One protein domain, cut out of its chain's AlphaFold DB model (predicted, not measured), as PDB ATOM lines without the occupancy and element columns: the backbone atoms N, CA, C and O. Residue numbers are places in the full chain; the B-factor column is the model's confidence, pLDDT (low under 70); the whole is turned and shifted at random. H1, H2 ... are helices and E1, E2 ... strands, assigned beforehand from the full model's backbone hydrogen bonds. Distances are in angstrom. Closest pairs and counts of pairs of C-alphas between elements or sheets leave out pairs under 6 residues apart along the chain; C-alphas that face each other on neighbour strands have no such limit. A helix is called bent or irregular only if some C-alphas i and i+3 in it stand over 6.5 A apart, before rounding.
ATOM      1  N   VAL A  55      85.109 102.530  97.886       90.56
ATOM      2  CA  VAL A  55      86.033 101.875  96.959       90.56
ATOM      3  C   VAL A  55      87.446 102.147  97.465       90.56
ATOM      4  O   VAL A  55      87.797 103.317  97.621       90.56
ATOM      5  N   PRO A  56      88.250 101.114  97.757       92.44
ATOM      6  CA  PRO A  56      89.621 101.316  98.195       92.44
ATOM      7  C   PRO A  56      90.485 101.830  97.042       92.44
ATOM      8  O   PRO A  56      90.279 101.462  95.885       92.44
ATOM      9  N   LYS A  57      91.493 102.637  97.380       95.62
ATOM     10  CA  LYS A  57      92.602 102.905  96.463       95.62
ATOM     11  C   LYS A  57      93.487 101.679  96.384       95.62
ATOM     12  O   LYS A  57      93.780 101.072  97.414       95.62
ATOM     13  N   PHE A  58      93.954 101.347  95.192       94.06
ATOM     14  CA  PHE A  58      94.919 100.272  95.025       94.06
ATOM     15  C   PHE A  58      95.715 100.443  93.741       94.06
ATOM     16  O   PHE A  58      95.289 101.109  92.799       94.06
ATOM     17  N   LYS A  59      96.869  99.783  93.714       92.31
ATOM     18  CA  LYS A  59      97.705  99.629  92.535       92.31
ATOM     19  C   LYS A  59      98.138  98.177  92.442       92.31
ATOM     20  O   LYS A  59      98.721  97.652  93.387       92.31
ATOM     21  N   ILE A  60      97.828  97.538  91.324       90.50
ATOM     22  CA  ILE A  60      98.183  96.145  91.058       90.50
ATOM     23  C   ILE A  60      98.932  96.110  89.733       90.50
ATOM     24  O   ILE A  60      98.461  96.670  88.746       90.50
ATOM     25  N   SER A  61     100.077  95.434  89.721       87.56
ATOM     26  CA  SER A  61     100.844  95.138  88.514       87.56
ATOM     27  C   SER A  61     101.058  93.632  88.426       87.56
ATOM     28  O   SER A  61     101.411  93.002  89.421       87.56
ATOM     29  N   LEU A  62     100.848  93.064  87.244       87.62
ATOM     30  CA  LEU A  62     100.996  91.644  86.956       87.62
ATOM     31  C   LEU A  62     101.833  91.476  85.690       87.62
ATOM     32  O   LEU A  62     101.587  92.155  84.699       87.62
ATOM     33  N   GLY A  63     102.792  90.558  85.710       85.62
ATOM     34  CA  GLY A  63     103.581  90.187  84.542       85.62
ATOM     35  C   GLY A  63     103.864  88.696  84.547       85.62
ATOM     36  O   GLY A  63     104.262  88.166  85.584       85.62
ATOM     37  N   PHE A  64     103.622  88.015  83.429       86.81
ATOM     38  CA  PHE A  64     103.870  86.578  83.304       86.81
ATOM     39  C   PHE A  64     104.134  86.154  81.856       86.81
ATOM     40  O   PHE A  64     103.719  86.817  80.900       86.81
ATOM     41  N   GLU A  65     104.818  85.022  81.700       89.62
ATOM     42  CA  GLU A  65     104.919  84.322  80.425       89.62
ATOM     43  C   GLU A  65     103.642  83.499  80.192       89.62
ATOM     44  O   GLU A  65     103.328  82.583  80.948       89.62
ATOM     45  N   ALA A  66     102.881  83.827  79.150       91.81
ATOM     46  CA  ALA A  66     101.617  83.176  78.821       91.81
ATOM     47  C   ALA A  66     101.762  82.023  77.814       91.81
ATOM     48  O   ALA A  66     100.747  81.500  77.365       91.81
ATOM     49  N   THR A  67     102.984  81.621  77.444       89.56
ATOM     50  CA  THR A  67     103.244  80.553  76.460       89.56
ATOM     51  C   THR A  67     102.488  79.266  76.804       89.56
ATOM     52  O   THR A  67     101.650  78.815  76.024       89.56
ATOM     53  N   GLU A  68     102.726  78.707  77.996       93.25
ATOM     54  CA  GLU A  68     102.091  77.457  78.439       93.25
ATOM     55  C   GLU A  68     100.575  77.616  78.612       93.25
ATOM     56  O   GLU A  68      99.809  76.728  78.243       93.25
ATOM     57  N   VAL A  69     100.129  78.776  79.108       94.44
ATOM     58  CA  VAL A  69      98.702  79.084  79.274       94.44
ATOM     59  C   VAL A  69      97.992  79.070  77.921       94.44
ATOM     60  O   VAL A  69      96.967  78.409  77.776       94.44
ATOM     61  N   LEU A  70      98.538  79.750  76.908       94.31
ATOM     62  CA  LEU A  70      97.954  79.810  75.566       94.31
ATOM     63  C   LEU A  70      97.948  78.433  74.892       94.31
ATOM     64  O   LEU A  70      96.934  78.047  74.307       94.31
ATOM     65  N   GLN A  71      99.032  77.664  75.019       94.06
ATOM     66  CA  GLN A  71      99.082  76.291  74.513       94.06
ATOM     67  C   GLN A  71      98.043  75.394  75.196       94.06
ATOM     68  O   GLN A  71      97.340  74.650  74.511       94.06
ATOM     69  N   GLY A  72      97.879  75.512  76.518       95.31
ATOM     70  CA  GLY A  72      96.855  74.800  77.288       95.31
ATOM     71  C   GLY A  72      95.418  75.166  76.897       95.31
ATOM     72  O   GLY A  72      94.523  74.337  77.024       95.31
ATOM     73  N   GLN A  73      95.199  76.370  76.354       93.06
ATOM     74  CA  GLN A  73      93.921  76.801  75.767       93.06
ATOM     75  C   GLN A  73      93.741  76.365  74.296       93.06
ATOM     76  O   GLN A  73      92.780  76.768  73.643       93.06
ATOM     77  N   GLY A  74      94.652  75.557  73.746       94.31
ATOM     78  CA  GLY A  74      94.574  75.029  72.380       94.31
ATOM     79  C   GLY A  74      95.241  75.899  71.309       94.31
ATOM     80  O   GLY A  74      95.276  75.511  70.139       94.31
ATOM     81  N   LEU A  75      95.836  77.043  71.673       94.00
ATOM     82  CA  LEU A  75      96.615  77.879  70.753       94.00
ATOM     83  C   LEU A  75      98.026  77.314  70.580       94.00
ATOM     84  O   LEU A  75      99.004  77.899  71.025       94.00
ATOM     85  N   VAL A  76      98.140  76.162  69.923       92.88
ATOM     86  CA  VAL A  76      99.426  75.465  69.752       92.88
ATOM     87  C   VAL A  76     100.159  75.915  68.487       92.88
ATOM     88  O   VAL A  76     101.380  76.056  68.495       92.88
ATOM     89  N   LEU A  77      99.425  76.192  67.402       91.94
ATOM     90  CA  LEU A  77     100.012  76.474  66.086       91.94
ATOM     91  C   LEU A  77     101.056  77.604  66.094       91.94
ATOM     92  O   LEU A  77     102.134  77.362  65.562       91.94
ATOM     93  N   PRO A  78     100.834  78.783  66.715       90.62
ATOM     94  CA  PRO A  78     101.813  79.879  66.689       90.62
ATOM     95  C   PRO A  78     103.183  79.533  67.292       90.62
ATOM     96  O   PRO A  78     104.178  80.188  66.980       90.62
ATOM     97  N   PHE A  79     103.242  78.504  68.140       90.19
ATOM     98  CA  PHE A  79     104.460  78.028  68.800       90.19
ATOM     99  C   PHE A  79     105.148  76.885  68.036       90.19
ATOM    100  O   PHE A  79     106.218  76.420  68.432       90.19
ATOM    101  N   SER A  80     104.567  76.454  66.914       88.38
ATOM    102  CA  SER A  80     105.109  75.419  66.036       88.38
ATOM    103  C   SER A  80     105.838  76.030  64.828       88.38
ATOM    104  O   SER A  80     105.413  77.072  64.328       88.38
ATOM    105  N   PRO A  81     106.897  75.380  64.300       83.19
ATOM    106  CA  PRO A  81     107.713  75.898  63.190       83.19
ATOM    107  C   PRO A  81     106.953  76.278  61.907       83.19
ATOM    108  O   PRO A  81     107.429  77.117  61.147       83.19
ATOM    109  N   ASP A  82     105.785  75.682  61.660       82.69
ATOM    110  CA  ASP A  82     104.974  75.934  60.460       82.69
ATOM    111  C   ASP A  82     103.729  76.799  60.730       82.69
ATOM    112  O   ASP A  82     102.918  77.048  59.833       82.69
ATOM    113  N   GLY A  83     103.576  77.292  61.962       83.56
ATOM    114  CA  GLY A  83     102.374  77.988  62.417       83.56
ATOM    115  C   GLY A  83     102.187  79.404  61.890       83.56
ATOM    116  O   GLY A  83     101.058  79.878  61.791       83.56
ATOM    117  N   LEU A  84     103.283  80.084  61.543       86.88
ATOM    118  CA  LEU A  84     103.284  81.505  61.169       86.88
ATOM    119  C   LEU A  84     103.554  81.738  59.676       86.88
ATOM    120  O   LEU A  84     103.819  82.861  59.248       86.88
ATOM    121  N   THR A  85     103.454  80.689  58.860       83.25
ATOM    122  CA  THR A  85     103.790  80.698  57.424       83.25
ATOM    123  C   THR A  85     103.003  81.712  56.588       83.25
ATOM    124  O   THR A  85     103.472  82.101  55.523       83.25
ATOM    125  N   LYS A  86     101.835  82.163  57.065       85.12
ATOM    126  CA  LYS A  86     100.989  83.170  56.402       85.12
ATOM    127  C   LYS A  86     101.182  84.603  56.913       85.12
ATOM    128  O   LYS A  86     100.615  85.517  56.326       85.12
ATOM    129  N   MET A  87     101.921  84.809  58.006       81.00
ATOM    130  CA  MET A  87     102.109  86.140  58.607       81.00
ATOM    131  C   MET A  87     103.332  86.882  58.062       81.00
ATOM    132  O   MET A  87     103.389  88.104  58.143       81.00
ATOM    133  N   VAL A  88     104.310  86.149  57.529       77.88
ATOM    134  CA  VAL A  88     105.584  86.678  57.028       77.88
ATOM    135  C   VAL A  88     105.962  85.938  55.748       77.88
ATOM    136  O   VAL A  88     105.849  84.711  55.676       77.88
ATOM    137  N   GLU A  89     106.440  86.673  54.743       78.06
ATOM    138  CA  GLU A  89     107.056  86.074  53.557       78.06
ATOM    139  C   GLU A  89     108.235  85.189  53.980       78.06
ATOM    140  O   GLU A  89     109.060  85.566  54.810       78.06
ATOM    141  N   ASN A  90     108.304  83.969  53.446       73.06
ATOM    142  CA  ASN A  90     109.225  82.935  53.916       73.06
ATOM    143  C   ASN A  90     109.046  82.572  55.403       73.06
ATOM    144  O   ASN A  90     110.024  82.218  56.049       73.06
ATOM    145  N   GLY A  91     107.837  82.588  55.969       72.06
ATOM    146  CA  GLY A  91     107.578  82.221  57.374       72.06
ATOM    147  C   GLY A  91     107.818  80.747  57.751       72.06
ATOM    148  O   GLY A  91     107.501  80.349  58.867       72.06
ATOM    149  N   LYS A  92     108.363  79.915  56.849       81.81
ATOM    150  CA  LYS A  92     108.730  78.522  57.155       81.81
ATOM    151  C   LYS A  92     109.794  78.469  58.251       81.81
ATOM    152  O   LYS A  92     110.833  79.126  58.149       81.81
ATOM    153  N   GLY A  93     109.547  77.647  59.265       81.69
ATOM    154  CA  GLY A  93     110.427  77.477  60.414       81.69
ATOM    155  C   GLY A  93     110.326  78.587  61.463       81.69
ATOM    156  O   GLY A  93     111.035  78.485  62.464       81.69
ATOM    157  N   LEU A  94     109.503  79.624  61.246       84.38
ATOM    158  CA  LEU A  94     109.287  80.731  62.180       84.38
ATOM    159  C   LEU A  94     108.215  80.353  63.206       84.38
ATOM    160  O   LEU A  94     107.092  80.008  62.840       84.38
ATOM    161  N   LYS A  95     108.548  80.488  64.489       86.94
ATOM    162  CA  LYS A  95     107.635  80.231  65.608       86.94
ATOM    163  C   LYS A  95     107.764  81.287  66.697       86.94
ATOM    164  O   LYS A  95     108.809  81.927  66.822       86.94
ATOM    165  N   ILE A  96     106.729  81.424  67.521       88.06
ATOM    166  CA  ILE A  96     106.831  82.095  68.820       88.06
ATOM    167  C   ILE A  96     107.544  81.140  69.782       88.06
ATOM    168  O   ILE A  96     107.180  79.973  69.896       88.06
ATOM    169  N   SER A  97     108.580  81.630  70.452       86.44
ATOM    170  CA  SER A  97     109.319  80.897  71.487       86.44
ATOM    171  C   SER A  97     108.778  81.198  72.882       86.44
ATOM    172  O   SER A  97     108.449  80.266  73.602       86.44
ATOM    173  N   CYS A  98     108.633  82.484  73.214       84.06
ATOM    174  CA  CYS A  98     108.111  82.967  74.488       84.06
ATOM    175  C   CYS A  98     107.083  84.091  74.220       84.06
ATOM    176  O   CYS A  98     107.280  84.922  73.323       84.06
ATOM    177  N   PHE A  99     105.988  84.127  74.983       86.94
ATOM    178  CA  PHE A  99     104.941  85.154  74.916       86.94
ATOM    179  C   PHE A  99     104.733  85.767  76.301       86.94
ATOM    180  O   PHE A  99     104.356  85.064  77.230       86.94
ATOM    181  N   PHE A 100     104.934  87.073  76.449       86.56
ATOM    182  CA  PHE A 100     104.863  87.777  77.729       86.56
ATOM    183  C   PHE A 100     103.718  88.779  77.750       86.56
ATOM    184  O   PHE A 100     103.569  89.581  76.823       86.56
ATOM    185  N   HIS A 101     102.958  88.780  78.843       86.19
ATOM    186  CA  HIS A 101     101.910  89.756  79.106       86.19
ATOM    187  C   HIS A 101     102.169  90.467  80.430       86.19
ATOM    188  O   HIS A 101     102.252  89.822  81.474       86.19
ATOM    189  N   ASN A 102     102.228  91.798  80.379       86.06
ATOM    190  CA  ASN A 102     102.307  92.653  81.554       86.06
ATOM    191  C   ASN A 102     101.102  93.594  81.587       86.06
ATOM    192  O   ASN A 102     100.731  94.175  80.568       86.06
ATOM    193  N   SER A 103     100.515  93.801  82.757       85.94
ATOM    194  CA  SER A 103      99.441  94.759  82.976       85.94
ATOM    195  C   SER A 103      99.586  95.458  84.317       85.94
ATOM    196  O   SER A 103     100.170  94.936  85.264       85.94
ATOM    197  N   CYS A 104      99.062  96.673  84.396       86.56
ATOM    198  CA  CYS A 104      98.939  97.410  85.636       86.56
ATOM    199  C   CYS A 104      97.617  98.167  85.674       86.56
ATOM    200  O   CYS A 104      97.149  98.679  84.656       86.56
ATOM    201  N   ILE A 105      97.043  98.272  86.863       88.50
ATOM    202  CA  ILE A 105      95.861  99.075  87.144       88.50
ATOM    203  C   ILE A 105      96.094  99.873  88.421       88.50
ATOM    204  O   ILE A 105      96.601  99.351  89.413       88.50
ATOM    205  N   GLU A 106      95.717 101.143  88.384       90.38
ATOM    206  CA  GLU A 106      95.754 102.068  89.507       90.38
ATOM    207  C   GLU A 106      94.375 102.710  89.660       90.38
ATOM    208  O   GLU A 106      93.785 103.188  88.689       90.38
ATOM    209  N   VAL A 107      93.847 102.676  90.881       90.69
ATOM    210  CA  VAL A 107      92.566 103.283  91.245       90.69
ATOM    211  C   VAL A 107      92.808 104.267  92.377       90.69
ATOM    212  O   VAL A 107      93.258 103.883  93.458       90.69
ATOM    213  N   ASP A 108      92.472 105.526  92.123       93.00
ATOM    214  CA  ASP A 108      92.549 106.634  93.072       93.00
ATOM    215  C   ASP A 108      91.267 107.494  93.008       93.00
ATOM    216  O   ASP A 108      90.267 107.095  92.403       93.00
ATOM    217  N   GLU A 109      91.239 108.653  93.676       92.44
ATOM    218  CA  GLU A 109      90.077 109.554  93.601       92.44
ATOM    219  C   GLU A 109      89.937 110.275  92.261       92.44
ATOM    220  O   GLU A 109      88.847 110.754  91.953       92.44
ATOM    221  N   GLN A 110      91.019 110.396  91.486       89.44
ATOM    222  CA  GLN A 110      90.995 111.038  90.170       89.44
ATOM    223  C   GLN A 110      90.435 110.091  89.107       89.44
ATOM    224  O   GLN A 110      89.901 110.543  88.094       89.44
ATOM    225  N   GLY A 111      90.511 108.781  89.337       85.50
ATOM    226  CA  GLY A 111      89.826 107.789  88.532       85.50
ATOM    227  C   GLY A 111      90.553 106.456  88.488       85.50
ATOM    228  O   GLY A 111      91.025 105.923  89.488       85.50
ATOM    229  N   THR A 112      90.552 105.851  87.305       88.06
ATOM    230  CA  THR A 112      91.200 104.566  87.059       88.06
ATOM    231  C   THR A 112      92.105 104.692  85.851       88.06
ATOM    232  O   THR A 112      91.644 105.039  84.764       88.06
ATOM    233  N   GLU A 113      93.380 104.388  86.047       86.19
ATOM    234  CA  GLU A 113      94.369 104.281  84.982       86.19
ATOM    235  C   GLU A 113      94.756 102.808  84.837       86.19
ATOM    236  O   GLU A 113      95.062 102.133  85.818       86.19
ATOM    237  N   ALA A 114      94.721 102.288  83.613       86.44
ATOM    238  CA  ALA A 114      95.101 100.911  83.323       86.44
ATOM    239  C   ALA A 114      96.006 100.874  82.092       86.44
ATOM    240  O   ALA A 114      95.783 101.591  81.117       86.44
ATOM    241  N   ALA A 115      97.029 100.031  82.122       82.62
ATOM    242  CA  ALA A 115      97.924  99.832  80.994       82.62
ATOM    243  C   ALA A 115      98.285  98.356  80.854       82.62
ATOM    244  O   ALA A 115      98.359  97.625  81.839       82.62
ATOM    245  N   ALA A 116      98.513  97.929  79.617       82.38
ATOM    246  CA  ALA A 116      98.953  96.584  79.300       82.38
ATOM    247  C   ALA A 116     100.007  96.626  78.193       82.38
ATOM    248  O   ALA A 116      99.976  97.483  77.309       82.38
ATOM    249  N   ALA A 117     100.946  95.694  78.253       81.50
ATOM    250  CA  ALA A 117     101.982  95.495  77.261       81.50
ATOM    251  C   ALA A 117     102.093  94.008  76.932       81.50
ATOM    252  O   ALA A 117     101.940  93.143  77.796       81.50
ATOM    253  N   LEU A 118     102.373  93.737  75.664       82.62
ATOM    254  CA  LEU A 118     102.592  92.399  75.152       82.62
ATOM    255  C   LEU A 118     103.932  92.341  74.426       82.62
ATOM    256  O   LEU A 118     104.270  93.267  73.683       82.62
ATOM    257  N   ALA A 119     104.667  91.251  74.623       81.81
ATOM    258  CA  ALA A 119     105.902  90.968  73.906       81.81
ATOM    259  C   ALA A 119     105.942  89.504  73.456       81.81
ATOM    260  O   ALA A 119     105.582  88.605  74.208       81.81
ATOM    261  N   CYS A 120     106.400  89.266  72.229       83.44
ATOM    262  CA  CYS A 120     106.619  87.928  71.678       83.44
ATOM    263  C   CYS A 120     108.072  87.811  71.217       83.44
ATOM    264  O   CYS A 120     108.569  88.718  70.545       83.44
ATOM    265  N   LEU A 121     108.728  86.694  71.531       82.19
ATOM    266  CA  LEU A 121     110.040  86.355  70.983       82.19
ATOM    267  C   LEU A 121     109.862  85.361  69.839       82.19
ATOM    268  O   LEU A 121     109.359  84.257  70.047       82.19
ATOM    269  N   TYR A 122     110.294  85.733  68.640       81.62
ATOM    270  CA  TYR A 122     110.238  84.863  67.470       81.62
ATOM    271  C   TYR A 122     111.591  84.198  67.238       81.62
ATOM    272  O   TYR A 122     112.625  84.849  67.351       81.62
ATOM    273  N   VAL A 123     111.574  82.913  66.892       80.94
ATOM    274  CA  VAL A 123     112.779  82.139  66.565       80.94
ATOM    275  C   VAL A 123     112.555  81.408  65.252       80.94
ATOM    276  O   VAL A 123     111.443  80.940  64.976       80.94
ATOM    277  N   ARG A 124     113.609  81.295  64.438       81.81
ATOM    278  CA  ARG A 124     113.571  80.576  63.170       81.81
ATOM    279  C   ARG A 124     114.401  79.298  63.261       81.81
ATOM    280  O   ARG A 124     115.561  79.298  63.645       81.81
ATOM    281  N   SER A 125     113.819  78.177  62.851       66.19
ATOM    282  CA  SER A 125     114.451  76.852  62.980       66.19
ATOM    283  C   SER A 125     115.710  76.669  62.112       66.19
ATOM    284  O   SER A 125     116.482  75.746  62.347       66.19
ATOM    285  N   LEU A 126     115.952  77.548  61.129       55.88
ATOM    286  CA  LEU A 126     117.172  77.526  60.307       55.88
ATOM    287  C   LEU A 126     118.401  78.127  61.015       55.88
ATOM    288  O   LEU A 126     119.510  77.946  60.520       55.88
ATOM    289  N   ASP A 127     118.237  78.748  62.188       48.28
ATOM    290  CA  ASP A 127     119.347  79.304  62.981       48.28
ATOM    291  C   ASP A 127     120.233  78.207  63.623       48.28
ATOM    292  O   ASP A 127     121.326  78.490  64.106       48.28
ATOM    293  N   TYR A 128     119.805  76.936  63.583       40.62
ATOM    294  CA  TYR A 128     120.558  75.779  64.099       40.62
ATOM    295  C   TYR A 128     121.531  75.144  63.090       40.62
ATOM    296  O   TYR A 128     122.388  74.354  63.483       40.62
ATOM    297  N   LEU A 129     121.409  75.453  61.795       37.19
ATOM    298  CA  LEU A 129     122.208  74.825  60.730       37.19
ATOM    299  C   LEU A 129     123.314  75.731  60.168       37.19
ATOM    300  O   LEU A 129     123.999  75.332  59.231       37.19
ATOM    301  N   SER A 130     123.551  76.915  60.742       35.72
ATOM    302  CA  SER A 130     124.658  77.794  60.339       35.72
ATOM    303  C   SER A 130     125.946  77.558  61.145       35.72
ATOM    304  O   SER A 130     126.614  78.506  61.557       35.72
ATOM    305  N   TYR A 131     126.326  76.302  61.369       42.62
ATOM    306  CA  TYR A 131     127.746  75.971  61.478       42.62
ATOM    307  C   TYR A 131     128.195  75.628  60.055       42.62
ATOM    308  O   TYR A 131     127.572  74.793  59.402       42.62
ATOM    309  N   ASP A 132     129.246  76.272  59.542       29.39
ATOM    310  CA  ASP A 132     129.917  75.796  58.319       29.39
ATOM    311  C   ASP A 132     130.241  74.290  58.490       29.39
ATOM    312  O   ASP A 132     130.481  73.847  59.616       29.39
ATOM    313  N   LEU A 133     130.376  73.510  57.407       35.72
ATOM    314  CA  LEU A 133     130.913  72.129  57.414       35.72
ATOM    315  C   LEU A 133     132.320  72.026  58.066       35.72
ATOM    316  O   LEU A 133     132.897  70.948  58.168       35.72
ATOM    317  N   ARG A 134     132.876  73.166  58.504       43.56
ATOM    318  CA  ARG A 134     134.143  73.379  59.211       43.56
ATOM    319  C   ARG A 134     133.994  73.891  60.658       43.56
ATOM    320  O   ARG A 134     134.988  74.305  61.246       43.56
ATOM    321  N   GLY A 135     132.789  73.916  61.235       39.81
ATOM    322  CA  GLY A 135     132.573  74.169  62.670       39.81
ATOM    323  C   GLY A 135     132.863  75.591  63.173       39.81
ATOM    324  O   GLY A 135     133.082  75.773  64.367       39.81
ATOM    325  N   ARG A 136     132.876  76.616  62.307       38.50
ATOM    326  CA  ARG A 136     133.024  78.020  62.738       38.50
ATOM    327  C   ARG A 136     131.667  78.709  62.852       38.50
ATOM    328  O   ARG A 136     130.862  78.634  61.927       38.50
ATOM    329  N   GLN A 137     131.460  79.401  63.973       37.16
ATOM    330  CA  GLN A 137     130.313  80.269  64.239       37.16
ATOM    331  C   GLN A 137     130.308  81.426  63.229       37.16
ATOM    332  O   GLN A 137     131.186  82.287  63.257       37.16
ATOM    333  N   LEU A 138     129.336  81.440  62.318       36.00
ATOM    334  CA  LEU A 138     129.038  82.620  61.512       36.00
ATOM    335  C   LEU A 138     128.112  83.504  62.350       36.00
ATOM    336  O   LEU A 138     127.143  83.009  62.916       36.00
ATOM    337  N   SER A 139     128.454  84.782  62.512       36.47
ATOM    338  CA  SER A 139     127.740  85.714  63.387       36.47
ATOM    339  C   SER A 139     126.281  85.866  62.953       36.47
ATOM    340  O   SER A 139     125.971  86.616  62.023       36.47
ATOM    341  N   THR A 140     125.380  85.148  63.614       35.28
ATOM    342  CA  THR A 140     123.945  85.275  63.400       35.28
ATOM    343  C   THR A 140     123.509  86.582  64.044       35.28
ATOM    344  O   THR A 140     123.503  86.717  65.268       35.28
ATOM    345  N   TRP A 141     123.169  87.578  63.226       27.31
ATOM    346  CA  TRP A 141     122.373  88.707  63.690       27.31
ATOM    347  C   TRP A 141     121.044  88.128  64.170       27.31
ATOM    348  O   TRP A 141     120.168  87.826  63.363       27.31
ATOM    349  N   CYS A 142     120.921  87.899  65.480       33.62
ATOM    350  CA  CYS A 142     119.650  87.575  66.100       33.62
ATOM    351  C   CYS A 142     118.714  88.739  65.797       33.62
ATOM    352  O   CYS A 142     118.826  89.811  66.393       33.62
ATOM    353  N   TYR A 143     117.802  88.552  64.846       36.69
ATOM    354  CA  TYR A 143     116.670  89.443  64.676       36.69
ATOM    355  C   TYR A 143     115.744  89.240  65.883       36.69
ATOM    356  O   TYR A 143     114.696  88.608  65.795       36.69
ATOM    357  N   THR A 144     116.116  89.805  67.034       38.03
ATOM    358  CA  THR A 144     115.175  90.126  68.105       38.03
ATOM    359  C   THR A 144     114.310  91.270  67.605       38.03
ATOM    360  O   THR A 144     114.475  92.423  68.004       38.03
ATOM    361  N   HIS A 145     113.388  90.982  66.690       35.31
ATOM    362  CA  HIS A 145     112.312  91.919  66.433       35.31
ATOM    363  C   HIS A 145     111.327  91.774  67.592       35.31
ATOM    364  O   HIS A 145     110.335  91.053  67.515       35.31
ATOM    365  N   LEU A 146     111.653  92.433  68.708       35.31
ATOM    366  CA  LEU A 146     110.741  92.645  69.819       35.31
ATOM    367  C   LEU A 146     109.608  93.526  69.287       35.31
ATOM    368  O   LEU A 146     109.676  94.753  69.317       35.31
ATOM    369  N   GLN A 147     108.582  92.900  68.721       35.28
ATOM    370  CA  GLN A 147     107.355  93.597  68.375       35.28
ATOM    371  C   GLN A 147     106.627  93.870  69.690       35.28
ATOM    372  O   GLN A 147     105.839  93.057  70.168       35.28
ATOM    373  N   VAL A 148     106.947  95.002  70.318       33.75
ATOM    374  CA  VAL A 148     106.142  95.528  71.418       33.75
ATOM    375  C   VAL A 148     104.907  96.147  70.786       33.75
ATOM    376  O   VAL A 148     104.926  97.301  70.353       33.75
ATOM    377  N   THR A 149     103.813  95.398  70.720       30.56
ATOM    378  CA  THR A 149     102.527  95.996  70.370       30.56
ATOM    379  C   THR A 149     102.045  96.805  71.576       30.56
ATOM    380  O   THR A 149     101.440  96.281  72.509       30.56
ATOM    381  N   ARG A 150     102.375  98.101  71.588       34.31
ATOM    382  CA  ARG A 150     101.957  99.060  72.620       34.31
ATOM    383  C   ARG A 150     100.491  99.443  72.401       34.31
ATOM    384  O   ARG A 150     100.202 100.293  71.566       34.31
ATOM    385  N   HIS A 151      99.575  98.858  73.167       34.44
ATOM    386  CA  HIS A 151      98.216  99.392  73.298       34.44
ATOM    387  C   HIS A 151      98.148 100.244  74.566       34.44
ATOM    388  O   HIS A 151      98.022  99.736  75.677       34.44
ATOM    389  N   TYR A 152      98.284 101.560  74.405       36.44
ATOM    390  CA  TYR A 152      98.193 102.496  75.520       36.44
ATOM    391  C   TYR A 152      96.740 102.866  75.817       36.44
ATOM    392  O   TYR A 152      96.053 103.425  74.969       36.44
ATOM    393  N   MET A 153      96.318 102.648  77.062       32.47
ATOM    394  CA  MET A 153      95.218 103.383  77.694       32.47
ATOM    395  C   MET A 153      95.753 104.268  78.837       32.47
ATOM    396  O   MET A 153      95.177 104.310  79.916       32.47
ATOM    397  N   THR A 154      96.888 104.956  78.646       40.91
ATOM    398  CA  THR A 154      97.517 105.755  79.721       40.91
ATOM    399  C   THR A 154      97.780 107.206  79.322       40.91
ATOM    400  O   THR A 154      98.237 107.483  78.213       40.91
ATOM    401  N   ARG A 155      97.520 108.135  80.257       42.88
ATOM    402  CA  ARG A 155      97.971 109.539  80.204       42.88
ATOM    403  C   ARG A 155      99.229 109.795  81.049       42.88
ATOM    404  O   ARG A 155      99.718 110.922  81.042       42.88
ATOM    405  N   ARG A 156      99.771 108.787  81.753       46.50
ATOM    406  CA  ARG A 156     100.951 108.923  82.625       46.50
ATOM    407  C   ARG A 156     102.136 108.066  82.149       46.50
ATOM    408  O   ARG A 156     102.033 106.836  82.135       46.50
ATOM    409  N   PRO A 157     103.285 108.679  81.805       46.56
ATOM    410  CA  PRO A 157     104.468 107.963  81.324       46.56
ATOM    411  C   PRO A 157     105.170 107.113  82.398       46.56
ATOM    412  O   PRO A 157     105.896 106.180  82.060       46.56
ATOM    413  N   GLU A 158     104.917 107.356  83.683       45.56
ATOM    414  CA  GLU A 158     105.562 106.626  84.789       45.56
ATOM    415  C   GLU A 158     105.153 105.142  84.840       45.56
ATOM    416  O   GLU A 158     105.979 104.268  85.095       45.56
ATOM    417  N   LEU A 159     103.888 104.839  84.516       47.41
ATOM    418  CA  LEU A 159     103.372 103.464  84.421       47.41
ATOM    419  C   LEU A 159     103.958 102.704  83.219       47.41
ATOM    420  O   LEU A 159     104.032 101.476  83.218       47.41
ATOM    421  N   ILE A 160     104.437 103.431  82.205       47.31
ATOM    422  CA  ILE A 160     105.100 102.849  81.034       47.31
ATOM    423  C   ILE A 160     106.481 102.307  81.425       47.31
ATOM    424  O   ILE A 160     106.874 101.245  80.942       47.31
ATOM    425  N   ARG A 161     107.193 102.980  82.341       46.94
ATOM    426  CA  ARG A 161     108.515 102.541  82.822       46.94
ATOM    427  C   ARG A 161     108.462 101.239  83.629       46.94
ATOM    428  O   ARG A 161     109.402 100.454  83.564       46.94
ATOM    429  N   SER A 162     107.358 100.966  84.330       48.09
ATOM    430  CA  SER A 162     107.149  99.671  85.001       48.09
ATOM    431  C   SER A 162     106.814  98.523  84.043       48.09
ATOM    432  O   SER A 162     106.973  97.367  84.415       48.09
ATOM    433  N   LEU A 163     106.366  98.818  82.816       48.38
ATOM    434  CA  LEU A 163     106.038  97.815  81.792       48.38
ATOM    435  C   LEU A 163     107.228  97.480  80.875       48.38
ATOM    436  O   LEU A 163     107.190  96.466  80.184       48.38
ATOM    437  N   SER A 164     108.274  98.315  80.854       47.47
ATOM    438  CA  SER A 164     109.419  98.214  79.932       47.47
ATOM    439  C   SER A 164     110.513  97.218  80.334       47.47
ATOM    440  O   SER A 164     111.609  97.264  79.784       47.47
TER     441      SER A 164
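AT A GLANCE: This is residues 55 to 164 of the 190 residues of the protein "Serpin-zx" of Phtheirospermum japonicum (UniProt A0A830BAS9). A long, narrow antiparallel sheet is built round the hairpin of E2 and E3, with E1 beside the later part of E2 and the very short E4 beside E3. H1 stands up from one face, H3 runs along the strands over the opposite face, and the loop of residues 132 to 137 sticks out beyond H2 at one end. The 110 printed residues hold, in order, E1, H1, E2, E3, H2, E4 and H3; the sheet's order is E1, E2, E3, E4. The class is mixed, helices and strands, with under half of the residues in named elements. The whole is loose, with a radius of gyration of the C-alphas of 18.9 A and spans of 66 by 32 by 22 A, the free loop adding to the length.

IN THESE COORDINATES: E1, residues 58 to 65, begins at C-alpha 58 (94.919, 100.272, 95.025) and is 23.8 A long. H1 is residues 67 to 72, 8.6 A. E2, residues 94 to 107, is 40.4 A long, and E3, residues 112 to 124, 40.6 A, ending at C-alpha 124 (113.571, 80.576, 63.170). H2 is residues 125 to 128, neither bent nor irregular, but only just: C-alphas 125 and 128 are 6.3 A apart. E4 is residues 149 to 151, 6.2 A. H3, residues 158 to 163, is 9.3 A and ends at C-alpha 163 (106.038, 97.815, 81.792).

HOW THE PARTS SIT: Edge strand E1 is antiparallel to E2 at 174 degrees, with N 62 and O 103 2.8 A apart, within hydrogen-bond range. E2 and E3 form a hairpin at 170 degrees; N 97 and O 121, 2.8 A apart, and N 106 and O 113, 2.8 A apart, are within hydrogen-bond range. E4, the other edge strand, is antiparallel to E3 at 170 degrees; C-alphas 117 and 150 face each other at 5.9 A, but no backbone N and O are within hydrogen-bond range across this pair. H1 stands up from the sheet at 81 degrees, only just over E2, on which 3 of its 6 C-alphas fall; the closest C-alphas are those of Thr 67 and Phe 99, 5.1 A. H3 lies on the opposite face, at a height over the sheet of 8.5 A, along the strands at 25 degrees to E3 on the local plane; the closest C-alphas of H3 and E3 are those of Leu 163 and Ala 117, 6.5 A. H2 is not on the sheet. Every O i to N i+4 pair is within hydrogen-bond range in H1; H3 has 0 of 2, and 2 of 3 O i to N i+3 pairs; H2 is too short for an i+4 pair.

THE WHOLE: The C-alphas farthest apart are those of Val 55 and Arg 134, 67.5 A. The printed part has no cut. The links from H1 to E2, 21 residues, and from H2 to E4, 20 residues, are long. The mean pLDDT of the printed part is 70.0, and residues 125 to 164 are under 70.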